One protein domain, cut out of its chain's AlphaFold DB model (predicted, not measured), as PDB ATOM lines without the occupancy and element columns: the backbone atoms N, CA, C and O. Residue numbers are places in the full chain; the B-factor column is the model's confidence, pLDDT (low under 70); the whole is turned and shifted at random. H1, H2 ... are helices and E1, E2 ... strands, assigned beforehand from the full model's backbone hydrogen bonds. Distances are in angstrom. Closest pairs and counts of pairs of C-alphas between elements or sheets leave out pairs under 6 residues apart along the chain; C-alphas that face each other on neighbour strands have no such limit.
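What this domain is: This is residues 122 to 209 of the 402 residues of an uncharacterized protein of Acinetobacter proteolyticus (UniProt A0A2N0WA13). A curled, antiparallel five-stranded sheet wraps round one helix, H1, with the long hairpins of E3, E4 and E5 forming most of the sheet and the small hairpin E1 and E2 joined to the last part of E5. The sheet and H1 make two layers, a helix on one face of a sheet. You have 88 residues, mixed in class, running E1, E2, H1, E3, E4, E5; the sheet's order is E2, E1, E5, E4, E3. The whole is compact, with a radius of gyration of the C-alphas of 13.4 A, and flat, spanning 44 by 28 by 15 A.

Where its parts are: Start with E5, residues 195 to 208, which runs 39.3 A from C-alpha 195 at (28.897, -5.009, -23.796) to C-alpha 208 at (63.148, 8.243, -9.834). E4, residues 181 to 190, is 27.3 A long, and E3, residues 152 to 161, is 22.7 A long and bends by 57 degrees at residue 155. Find E1 at residues 122 to 125 and E2 at residues 129 to 131. H1, residues 134 to 148, begins at (53.646, 4.232, -17.923) and is 21.1 A long.

How they stand to each other: E3, E4 and E5 form a meander, each strand the antiparallel neighbour of the one before. Look at N 186 and O 199, 2.8 A apart, for E4 and E5, and at N 185 and O 159, 2.9 A, for E3 and E4. E5 pairs staggered: with E4 over residues 195 to 204, with E1 over 204 to 205, where N 204 and O 124 are 2.9 A apart. In the hairpin E1 and E2, N 123 and O 131 are 2.7 A apart. H1 is on the sheet; its closest C-alphas to E3 are those of Cys 146 and Ile 152, 5.4 A. In H1 every O i to N i+4 pair is within hydrogen-bond range. E2 and E3 are apart.

The domain as a whole: The farthest C-alphas, those of Asn 176 and Pro 192, are 43.7 A apart. The printed part has no cut. The link from E3 to E4, residues 162 to 180, is long; the other links are tight. Residues 175 to 176 are under 70 in pLDDT, and the mean of the printed part is 89.8.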
ATOM      1  N   LYS A 122      60.033   5.491 -12.504       89.56
ATOM      2  CA  LYS A 122      59.322   4.220 -12.581       89.56
ATOM      3  C   LYS A 122      57.844   4.437 -12.257       89.56
ATOM      4  O   LYS A 122      57.473   5.406 -11.598       89.56
ATOM      5  N   TRP A 123      57.005   3.501 -12.664       91.81
ATOM      6  CA  TRP A 123      55.554   3.544 -12.530       91.81
ATOM      7  C   TRP A 123      55.053   2.282 -11.852       91.81
ATOM      8  O   TRP A 123      55.501   1.182 -12.168       91.81
ATOM      9  N   LYS A 124      54.136   2.442 -10.903       93.44
ATOM     10  CA  LYS A 124      53.599   1.372 -10.067       93.44
ATOM     11  C   LYS A 124      52.122   1.169 -10.331       93.44
ATOM     12  O   LYS A 124      51.353   2.126 -10.411       93.44
ATOM     13  N   VAL A 125      51.727  -0.096 -10.368       91.81
ATOM     14  CA  VAL A 125      50.324  -0.512 -10.304       91.81
ATOM     15  C   VAL A 125      50.145  -1.320  -9.031       91.81
ATOM     16  O   VAL A 125      50.732  -2.393  -8.881       91.81
ATOM     17  N   GLY A 126      49.366  -0.788  -8.092       85.69
ATOM     18  CA  GLY A 126      49.279  -1.355  -6.746       85.69
ATOM     19  C   GLY A 126      50.614  -1.275  -5.995       85.69
ATOM     20  O   GLY A 126      51.348  -0.296  -6.120       85.69
ATOM     21  N   THR A 127      50.924  -2.296  -5.190       79.12
ATOM     22  CA  THR A 127      52.041  -2.263  -4.226       79.12
ATOM     23  C   THR A 127      53.319  -2.973  -4.673       79.12
ATOM     24  O   THR A 127      54.335  -2.822  -4.001       79.12
ATOM     25  N   VAL A 128      53.305  -3.755  -5.761       73.88
ATOM     26  CA  VAL A 128      54.324  -4.815  -5.937       73.88
ATOM     27  C   VAL A 128      55.227  -4.641  -7.160       73.88
ATOM     28  O   VAL A 128      56.382  -5.048  -7.107       73.88
ATOM     29  N   GLN A 129      54.746  -4.060  -8.263       87.81
ATOM     30  CA  GLN A 129      55.500  -4.052  -9.524       87.81
ATOM     31  C   GLN A 129      55.781  -2.637 -10.023       87.81
ATOM     32  O   GLN A 129      54.872  -1.816 -10.150       87.81
ATOM     33  N   GLU A 130      57.060  -2.390 -10.305       91.06
ATOM     34  CA  GLU A 130      57.570  -1.172 -10.920       91.06
ATOM     35  C   GLU A 130      57.877  -1.407 -12.398       91.06
ATOM     36  O   GLU A 130      58.462  -2.421 -12.774       91.06
ATOM     37  N   TYR A 131      57.521  -0.430 -13.222       90.38
ATOM     38  CA  TYR A 131      57.749  -0.420 -14.659       90.38
ATOM     39  C   TYR A 131      58.499   0.843 -15.043       90.38
ATOM     40  O   TYR A 131      58.185   1.923 -14.554       90.38
ATOM     41  N   ASN A 132      59.437   0.753 -15.979       86.31
ATOM     42  CA  ASN A 132      60.126   1.944 -16.496       86.31
ATOM     43  C   ASN A 132      59.196   2.836 -17.334       86.31
ATOM     44  O   ASN A 132      59.530   3.969 -17.666       86.31
ATOM     45  N   CYS A 133      58.027   2.310 -17.687       87.88
ATOM     46  CA  CYS A 133      57.165   2.840 -18.711       87.88
ATOM     47  C   CYS A 133      55.709   2.916 -18.224       87.88
ATOM     48  O   CYS A 133      55.169   1.894 -17.785       87.88
ATOM     49  N   PRO A 134      55.045   4.086 -18.324       90.88
ATOM     50  CA  PRO A 134      53.646   4.232 -17.923       90.88
ATOM     51  C   PRO A 134      52.704   3.277 -18.654       90.88
ATOM     52  O   PRO A 134      51.749   2.778 -18.066       90.88
ATOM     53  N   LYS A 135      52.962   3.016 -19.940       90.50
ATOM     54  CA  LYS A 135      52.118   2.130 -20.740       90.50
ATOM     55  C   LYS A 135      52.265   0.672 -20.328       90.50
ATOM     56  O   LYS A 135      51.253  -0.003 -20.212       90.50
ATOM     57  N   ASP A 136      53.476   0.207 -20.045       91.38
ATOM     58  CA  ASP A 136      53.684  -1.171 -19.586       91.38
ATOM     59  C   ASP A 136      53.008  -1.406 -18.231       91.38
ATOM     60  O   ASP A 136      52.364  -2.435 -18.018       91.38
ATOM     61  N   ALA A 137      53.080  -0.407 -17.344       93.06
ATOM     62  CA  ALA A 137      52.295  -0.389 -16.119       93.06
ATOM     63  C   ALA A 137      50.791  -0.484 -16.436       93.06
ATOM     64  O   ALA A 137      50.112  -1.372 -15.927       93.06
ATOM     65  N   ALA A 138      50.269   0.362 -17.325       94.00
ATOM     66  CA  ALA A 138      48.858   0.349 -17.709       94.00
ATOM     67  C   ALA A 138      48.397  -0.991 -18.300       94.00
ATOM     68  O   ALA A 138      47.339  -1.498 -17.930       94.00
ATOM     69  N   ASP A 139      49.196  -1.582 -19.190       93.06
ATOM     70  CA  ASP A 139      48.912  -2.864 -19.833       93.06
ATOM     71  C   ASP A 139      48.898  -3.994 -18.798       93.06
ATOM     72  O   ASP A 139      48.009  -4.854 -18.818       93.06
ATOM     73  N   ARG A 140      49.818  -3.961 -17.822       94.44
ATOM     74  CA  ARG A 140      49.759  -4.881 -16.684       94.44
ATOM     75  C   ARG A 140      48.489  -4.678 -15.868       94.44
ATOM     76  O   ARG A 140      47.850  -5.661 -15.495       94.44
ATOM     77  N   ALA A 141      48.123  -3.431 -15.586       93.38
ATOM     78  CA  ALA A 141      46.932  -3.106 -14.813       93.38
ATOM     79  C   ALA A 141      45.662  -3.641 -15.492       93.38
ATOM     80  O   ALA A 141      44.842  -4.300 -14.851       93.38
ATOM     81  N   ALA A 142      45.553  -3.446 -16.808       93.88
ATOM     82  CA  ALA A 142      44.475  -3.984 -17.629       93.88
ATOM     83  C   ALA A 142      44.431  -5.519 -17.593       93.88
ATOM     84  O   ALA A 142      43.359  -6.102 -17.425       93.88
ATOM     85  N   SER A 143      45.589  -6.178 -17.678       93.62
ATOM     86  CA  SER A 143      45.687  -7.639 -17.582       93.62
ATOM     87  C   SER A 143      45.255  -8.172 -16.206       93.62
ATOM     88  O   SER A 143      44.450  -9.103 -16.116       93.62
ATOM     89  N   ASN A 144      45.699  -7.536 -15.116       92.50
ATOM     90  CA  ASN A 144      45.304  -7.893 -13.748       92.50
ATOM     91  C   ASN A 144      43.788  -7.703 -13.521       92.50
ATOM     92  O   ASN A 144      43.141  -8.514 -12.854       92.50
ATOM     93  N   ARG A 145      43.188  -6.655 -14.100       90.12
ATOM     94  CA  ARG A 145      41.731  -6.439 -14.059       90.12
ATOM     95  C   ARG A 145      40.964  -7.533 -14.789       90.12
ATOM     96  O   ARG A 145      40.036  -8.100 -14.223       90.12
ATOM     97  N   CYS A 146      41.397  -7.881 -15.996       90.00
ATOM     98  CA  CYS A 146      40.762  -8.940 -16.774       90.00
ATOM     99  C   CYS A 146      40.843 -10.313 -16.100       90.00
ATOM    100  O   CYS A 146      39.911 -11.100 -16.172       90.00
ATOM    101  N   THR A 147      41.949 -10.605 -15.420       90.94
ATOM    102  CA  THR A 147      42.146 -11.904 -14.758       90.94
ATOM    103  C   THR A 147      41.449 -12.014 -13.403       90.94
ATOM    104  O   THR A 147      41.139 -13.122 -12.972       90.94
ATOM    105  N   SER A 148      41.171 -10.894 -12.728       89.56
ATOM    106  CA  SER A 148      40.536 -10.894 -11.401       89.56
ATOM    107  C   SER A 148      39.006 -10.957 -11.433       89.56
ATOM    108  O   SER A 148      38.398 -11.309 -10.422       89.56
ATOM    109  N   GLN A 149      38.365 -10.647 -12.564       89.12
ATOM    110  CA  GLN A 149      36.905 -10.636 -12.690       89.12
ATOM    111  C   GLN A 149      36.442 -11.660 -13.729       89.12
ATOM    112  O   GLN A 149      36.658 -11.488 -14.922       89.12
ATOM    113  N   ALA A 150      35.739 -12.706 -13.280       86.50
ATOM    114  CA  ALA A 150      35.339 -13.850 -14.111       86.50
ATOM    115  C   ALA A 150      34.484 -13.502 -15.353       86.50
ATOM    116  O   ALA A 150      34.404 -14.304 -16.279       86.50
ATOM    117  N   ASN A 151      33.865 -12.317 -15.382       90.69
ATOM    118  CA  ASN A 151      32.958 -11.880 -16.448       90.69
ATOM    119  C   ASN A 151      33.570 -10.815 -17.371       90.69
ATOM    120  O   ASN A 151      32.838 -10.178 -18.126       90.69
ATOM    121  N   ILE A 152      34.878 -10.560 -17.283       90.44
ATOM    122  CA  ILE A 152      35.545  -9.532 -18.083       90.44
ATOM    123  C   ILE A 152      36.584 -10.177 -18.994       90.44
ATOM    124  O   ILE A 152      37.449 -10.924 -18.548       90.44
ATOM    125  N   ALA A 153      36.513  -9.858 -20.283       89.88
ATOM    126  CA  ALA A 153      37.463 -10.298 -21.294       89.88
ATOM    127  C   ALA A 153      37.973  -9.112 -22.127       89.88
ATOM    128  O   ALA A 153      37.373  -8.037 -22.159       89.88
ATOM    129  N   ASN A 154      39.078  -9.330 -22.847       91.00
ATOM    130  CA  ASN A 154      39.613  -8.402 -23.851       91.00
ATOM    131  C   ASN A 154      39.898  -6.977 -23.334       91.00
ATOM    132  O   ASN A 154      39.616  -5.999 -24.024       91.00
ATOM    133  N   CYS A 155      40.466  -6.848 -22.133       93.81
ATOM    134  CA  CYS A 155      40.872  -5.552 -21.589       93.81
ATOM    135  C   CYS A 155      41.996  -4.958 -22.433       93.81
ATOM    136  O   CYS A 155      43.054  -5.571 -22.590       93.81
ATOM    137  N   LYS A 156      41.787  -3.743 -22.936       93.75
ATOM    138  CA  LYS A 156      42.784  -3.003 -23.706       93.75
ATOM    139  C   LYS A 156      42.891  -1.577 -23.190       93.75
ATOM    140  O   LYS A 156      41.883  -0.890 -23.038       93.75
ATOM    141  N   VAL A 157      44.118  -1.119 -22.960       93.56
ATOM    142  CA  VAL A 157      44.386   0.292 -22.666       93.56
ATOM    143  C   VAL A 157      44.088   1.109 -23.922       93.56
ATOM    144  O   VAL A 157      44.661   0.866 -24.985       93.56
ATOM    145  N   VAL A 158      43.170   2.063 -23.805       92.88
ATOM    146  CA  VAL A 158      42.785   2.968 -24.894       92.88
ATOM    147  C   VAL A 158      43.580   4.259 -24.827       92.88
ATOM    148  O   VAL A 158      44.042   4.746 -25.855       92.88
ATOM    149  N   LYS A 159      43.726   4.822 -23.623       92.81
ATOM    150  CA  LYS A 159      44.332   6.140 -23.427       92.81
ATOM    151  C   LYS A 159      44.983   6.252 -22.053       92.81
ATOM    152  O   LYS A 159      44.519   5.635 -21.094       92.81
ATOM    153  N   LEU A 160      46.030   7.067 -21.970       93.75
ATOM    154  CA  LEU A 160      46.687   7.458 -20.726       93.75
ATOM    155  C   LEU A 160      46.527   8.963 -20.527       93.75
ATOM    156  O   LEU A 160      46.747   9.742 -21.457       93.75
ATOM    157  N   CYS A 161      46.154   9.367 -19.320       94.19
ATOM    158  CA  CYS A 161      45.777  10.738 -19.015       94.19
ATOM    159  C   CYS A 161      46.338  11.224 -17.676       94.19
ATOM    160  O   CYS A 161      46.731  10.425 -16.828       94.19
ATOM    161  N   THR A 162      46.365  12.539 -17.467       93.38
ATOM    162  CA  THR A 162      46.806  13.147 -16.193       93.38
ATOM    163  C   THR A 162      45.723  13.235 -15.134       93.38
ATOM    164  O   THR A 162      46.022  13.451 -13.964       93.38
ATOM    165  N   ASP A 163      44.465  13.118 -15.543       92.38
ATOM    166  CA  ASP A 163      43.293  13.262 -14.690       92.38
ATOM    167  C   ASP A 163      42.353  12.062 -14.848       92.38
ATOM    168  O   ASP A 163      42.330  11.401 -15.891       92.38
ATOM    169  N   SER A 164      41.552  11.792 -13.817       90.88
ATOM    170  CA  SER A 164      40.625  10.655 -13.783       90.88
ATOM    171  C   SER A 164      39.515  10.743 -14.832       90.88
ATOM    172  O   SER A 164      38.950   9.721 -15.211       90.88
ATOM    173  N   THR A 165      39.199  11.948 -15.311       91.44
ATOM    174  CA  THR A 165      38.225  12.185 -16.390       91.44
ATOM    175  C   THR A 165      38.831  12.046 -17.789       91.44
ATOM    176  O   THR A 165      38.118  12.112 -18.789       91.44
ATOM    177  N   CYS A 166      40.134  11.783 -17.873       90.56
ATOM    178  CA  CYS A 166      40.899  11.612 -19.098       90.56
ATOM    179  C   CYS A 166      40.833  12.800 -20.081       90.56
ATOM    180  O   CYS A 166      40.882  12.611 -21.307       90.56
ATOM    181  N   THR A 167      40.725  14.026 -19.551       91.25
ATOM    182  CA  THR A 167      40.642  15.255 -20.359       91.25
ATOM    183  C   THR A 167      41.950  15.541 -21.090       91.25
ATOM    184  O   THR A 167      41.930  15.846 -22.282       91.25
ATOM    185  N   THR A 168      43.088  15.348 -20.417       91.50
ATOM    186  CA  THR A 168      44.416  15.640 -20.972       91.50
ATOM    187  C   THR A 168      45.188  14.351 -21.227       91.50
ATOM    188  O   THR A 168      45.412  13.561 -20.311       91.50
ATOM    189  N   ASP A 169      45.594  14.135 -22.480       91.44
ATOM    190  CA  ASP A 169      46.409  12.989 -22.896       91.44
ATOM    191  C   ASP A 169      47.879  13.193 -22.500       91.44
ATOM    192  O   ASP A 169      48.432  14.270 -22.707       91.44
ATOM    193  N   ILE A 170      48.549  12.164 -21.977       89.06
ATOM    194  CA  ILE A 170      49.971  12.283 -21.606       89.06
ATOM    195  C   ILE A 170      50.893  12.542 -22.810       89.06
ATOM    196  O   ILE A 170      52.014  13.030 -22.647       89.06
ATOM    197  N   SER A 171      50.453  12.205 -24.025       85.06
ATOM    198  CA  SER A 171      51.229  12.418 -25.248       85.06
ATOM    199  C   SER A 171      51.466  13.901 -25.534       85.06
ATOM    200  O   SER A 171      52.529  14.239 -26.062       85.06
ATOM    201  N   THR A 172      50.557  14.786 -25.109       86.69
ATOM    202  CA  THR A 172      50.652  16.237 -25.340       86.69
ATOM    203  C   THR A 172      51.569  16.954 -24.351       86.69
ATOM    204  O   THR A 172      51.964  18.092 -24.591       86.69
ATOM    205  N   LEU A 173      51.939  16.302 -23.249       82.50
ATOM    206  CA  LEU A 173      52.773  16.911 -22.216       82.50
ATOM    207  C   LEU A 173      54.239  17.012 -22.630       82.50
ATOM    208  O   LEU A 173      54.699  16.221 -23.444       82.50
ATOM    209  N   PRO A 174      55.035  17.916 -22.052       78.19
ATOM    210  CA  PRO A 174      56.481  17.864 -22.225       78.19
ATOM    211  C   PRO A 174      57.088  16.671 -21.458       78.19
ATOM    212  O   PRO A 174      56.505  16.159 -20.501       78.19
ATOM    213  N   SER A 175      58.267  16.201 -21.876       69.56
ATOM    214  CA  SER A 175      58.957  15.048 -21.262       69.56
ATOM    215  C   SER A 175      59.341  15.285 -19.796       69.56
ATOM    216  O   SER A 175      59.423  14.344 -19.014       69.56
ATOM    217  N   ASN A 176      59.526  16.548 -19.411       69.19
ATOM    218  CA  ASN A 176      59.854  16.976 -18.052       69.19
ATOM    219  C   ASN A 176      58.616  17.266 -17.178       69.19
ATOM    220  O   ASN A 176      58.755  17.824 -16.089       69.19
ATOM    221  N   ALA A 177      57.403  16.930 -17.637       78.81
ATOM    222  CA  ALA A 177      56.188  17.194 -16.878       78.81
ATOM    223  C   ALA A 177      56.209  16.470 -15.521       78.81
ATOM    224  O   ALA A 177      56.347  15.248 -15.434       78.81
ATOM    225  N   ASN A 178      56.012  17.229 -14.443       82.19
ATOM    226  CA  ASN A 178      55.971  16.700 -13.085       82.19
ATOM    227  C   ASN A 178      54.586  16.090 -12.772       82.19
ATOM    228  O   ASN A 178      53.782  16.680 -12.059       82.19
ATOM    229  N   ILE A 179      54.306  14.897 -13.304       85.38
ATOM    230  CA  ILE A 179      53.025  14.183 -13.121       85.38
ATOM    231  C   ILE A 179      53.062  13.203 -11.938       85.38
ATOM    232  O   ILE A 179      53.776  12.200 -11.996       85.38
ATOM    233  N   GLY A 180      52.300  13.466 -10.874       87.94
ATOM    234  CA  GLY A 180      52.249  12.584  -9.698       87.94
ATOM    235  C   GLY A 180      51.609  11.219  -9.977       87.94
ATOM    236  O   GLY A 180      52.168  10.197  -9.597       87.94
ATOM    237  N   ASN A 181      50.476  11.202 -10.684       92.00
ATOM    238  CA  ASN A 181      49.727   9.993 -11.032       92.00
ATOM    239  C   ASN A 181      49.289  10.044 -12.497       92.00
ATOM    240  O   ASN A 181      48.952  11.113 -13.005       92.00
ATOM    241  N   ILE A 182      49.256   8.889 -13.153       92.81
ATOM    242  CA  ILE A 182      48.698   8.720 -14.498       92.81
ATOM    243  C   ILE A 182      47.434   7.872 -14.387       92.81
ATOM    244  O   ILE A 182      47.395   6.893 -13.650       92.81
ATOM    245  N   TYR A 183      46.402   8.230 -15.139       94.62
ATOM    246  CA  TYR A 183      45.146   7.496 -15.210       94.62
ATOM    247  C   TYR A 183      45.067   6.753 -16.538       94.62
ATOM    248  O   TYR A 183      45.193   7.352 -17.606       94.62
ATOM    249  N   ALA A 184      44.864   5.441 -16.474       94.56
ATOM    250  CA  ALA A 184      44.652   4.605 -17.642       94.56
ATOM    251  C   ALA A 184      43.159   4.386 -17.869       94.56
ATOM    252  O   ALA A 184      42.443   3.923 -16.980       94.56
ATOM    253  N   LYS A 185      42.706   4.686 -19.088       95.00
ATOM    254  CA  LYS A 185      41.374   4.336 -19.569       95.00
ATOM    255  C   LYS A 185      41.449   2.992 -20.287       95.00
ATOM    256  O   LYS A 185      42.120   2.874 -21.314       95.00
ATOM    257  N   ILE A 186      40.779   1.987 -19.736       94.25
ATOM    258  CA  ILE A 186      40.807   0.600 -20.199       94.25
ATOM    259  C   ILE A 186      39.416   0.241 -20.703       94.25
ATOM    260  O   ILE A 186      38.460   0.298 -19.939       94.25
ATOM    261  N   THR A 187      39.290  -0.169 -21.958       94.69
ATOM    262  CA  THR A 187      38.027  -0.723 -22.455       94.69
ATOM    263  C   THR A 187      38.038  -2.229 -22.243       94.69
ATOM    264  O   THR A 187      39.018  -2.897 -22.577       94.69
ATOM    265  N   ALA A 188      36.959  -2.758 -21.678       93.94
ATOM    266  CA  ALA A 188      36.798  -4.174 -21.390       93.94
ATOM    267  C   ALA A 188      35.435  -4.678 -21.877       93.94
ATOM    268  O   ALA A 188      34.464  -3.923 -21.896       93.94
ATOM    269  N   ILE A 189      35.361  -5.947 -22.281       92.56
ATOM    270  CA  ILE A 189      34.147  -6.562 -22.827       92.56
ATOM    271  C   ILE A 189      33.562  -7.512 -21.783       92.56
ATOM    272  O   ILE A 189      34.226  -8.463 -21.369       92.56
ATOM    273  N   TYR A 190      32.313  -7.279 -21.378       91.69
ATOM    274  CA  TYR A 190      31.608  -8.142 -20.434       91.69
ATOM    275  C   TYR A 190      31.055  -9.389 -21.115       91.69
ATOM    276  O   TYR A 190      30.174  -9.311 -21.975       91.69
ATOM    277  N   THR A 191      31.497 -10.557 -20.672       88.31
ATOM    278  CA  THR A 191      30.898 -11.836 -21.051       88.31
ATOM    279  C   THR A 191      29.743 -12.178 -20.097       88.31
ATOM    280  O   THR A 191      29.854 -11.954 -18.893       88.31
ATOM    281  N   PRO A 192      28.595 -12.684 -20.600       86.56
ATOM    282  CA  PRO A 192      28.305 -13.058 -21.991       86.56
ATOM    283  C   PRO A 192      27.723 -11.925 -22.857       86.56
ATOM    284  O   PRO A 192      27.548 -12.115 -24.054       86.56
ATOM    285  N   THR A 193      27.402 -10.763 -22.283       91.81
ATOM    286  CA  THR A 193      26.637  -9.704 -22.979       91.81
ATOM    287  C   THR A 193      27.326  -9.099 -24.205       91.81
ATOM    288  O   THR A 193      26.657  -8.503 -25.043       91.81
ATOM    289  N   GLY A 194      28.655  -9.194 -24.297       91.19
ATOM    290  CA  GLY A 194      29.453  -8.503 -25.309       91.19
ATOM    291  C   GLY A 194      29.506  -6.982 -25.126       91.19
ATOM    292  O   GLY A 194      30.089  -6.295 -25.961       91.19
ATOM    293  N   ALA A 195      28.916  -6.440 -24.054       93.12
ATOM    294  CA  ALA A 195      28.897  -5.009 -23.796       93.12
ATOM    295  C   ALA A 195      30.307  -4.508 -23.457       93.12
ATOM    296  O   ALA A 195      30.971  -5.049 -22.569       93.12
ATOM    297  N   ALA A 196      30.756  -3.469 -24.159       93.44
ATOM    298  CA  ALA A 196      31.994  -2.778 -23.838       93.44
ATOM    299  C   ALA A 196      31.742  -1.752 -22.727       93.44
ATOM    300  O   ALA A 196      30.815  -0.948 -22.820       93.44
ATOM    301  N   THR A 197      32.578  -1.767 -21.693       94.44
ATOM    302  CA  THR A 197      32.628  -0.718 -20.672       94.44
ATOM    303  C   THR A 197      34.009  -0.091 -20.649       94.44
ATOM    304  O   THR A 197      35.009  -0.761 -20.916       94.44
ATOM    305  N   ASP A 198      34.066   1.169 -20.239       92.75
ATOM    306  CA  ASP A 198      35.318   1.809 -19.870       92.75
ATOM    307  C   ASP A 198      35.549   1.655 -18.364       92.75
ATOM    308  O   ASP A 198      34.650   1.867 -17.549       92.75
ATOM    309  N   LEU A 199      36.766   1.269 -18.004       92.50
ATOM    310  CA  LEU A 199      37.278   1.157 -16.648       92.50
ATOM    311  C   LEU A 199      38.418   2.168 -16.482       92.50
ATOM    312  O   LEU A 199      39.206   2.389 -17.403       92.50
ATOM    313  N   GLY A 200      38.498   2.784 -15.306       92.94
ATOM    314  CA  GLY A 200      39.600   3.667 -14.932       92.94
ATOM    315  C   GLY A 200      40.547   2.963 -13.972       92.94
ATOM    316  O   GLY A 200      40.094   2.306 -13.037       92.94
ATOM    317  N   GLU A 201      41.849   3.129 -14.176       93.75
ATOM    318  CA  GLU A 201      42.871   2.611 -13.270       93.75
ATOM    319  C   GLU A 201      43.926   3.685 -12.996       93.75
ATOM    320  O   GLU A 201      44.284   4.458 -13.887       93.75
ATOM    321  N   THR A 202      44.407   3.760 -11.755       94.00
ATOM    322  CA  THR A 202      45.419   4.750 -11.353       94.00
ATOM    323  C   THR A 202      46.792   4.097 -11.313       94.00
ATOM    324  O   THR A 202      46.986   3.065 -10.674       94.00
ATOM    325  N   ILE A 203      47.749   4.725 -11.986       93.94
ATOM    326  CA  ILE A 203      49.153   4.341 -12.037       93.94
ATOM    327  C   ILE A 203      49.933   5.375 -11.239       93.94
ATOM    328  O   ILE A 203      49.925   6.570 -11.549       93.94
ATOM    329  N   TYR A 204      50.608   4.907 -10.201       93.62
ATOM    330  CA  TYR A 204      51.322   5.763  -9.269       93.62
ATOM    331  C   TYR A 204      52.757   5.962  -9.726       93.62
ATOM    332  O   TYR A 204      53.402   5.038 -10.230       93.62
ATOM    333  N   ARG A 205      53.292   7.158  -9.503       91.44
ATOM    334  CA  ARG A 205      54.724   7.397  -9.645       91.44
ATOM    335  C   ARG A 205      55.500   6.579  -8.605       91.44
ATOM    336  O   ARG A 205      55.187   6.595  -7.416       91.44
ATOM    337  N   GLY A 206      56.515   5.864  -9.072       87.75
ATOM    338  CA  GLY A 206      57.470   5.113  -8.266       87.75
ATOM    339  C   GLY A 206      58.776   5.872  -8.048       87.75
ATOM    340  O   GLY A 206      58.809   7.101  -7.971       87.75
ATOM    341  N   GLU A 207      59.871   5.127  -7.934       85.44
ATOM    342  CA  GLU A 207      61.205   5.700  -7.757       85.44
ATOM    343  C   GLU A 207      61.661   6.490  -8.985       85.44
ATOM    344  O   GLU A 207      61.337   6.151 -10.124       85.44
ATOM    345  N   LYS A 208      62.462   7.532  -8.755       81.81
ATOM    346  CA  LYS A 208      63.148   8.243  -9.834       81.81
ATOM    347  C   LYS A 208      64.118   7.274 -10.512       81.81
ATOM    348  O   LYS A 208      64.912   6.627  -9.831       81.81
ATOM    349  N   LEU A 209      64.040   7.156 -11.835       73.88
ATOM    350  CA  LEU A 209      64.962   6.302 -12.574       73.88
ATOM    351  C   LEU A 209      66.365   6.918 -12.512       73.88
ATOM    352  O   LEU A 209      66.510   8.102 -12.833       73.88
TER     353      LEU A 209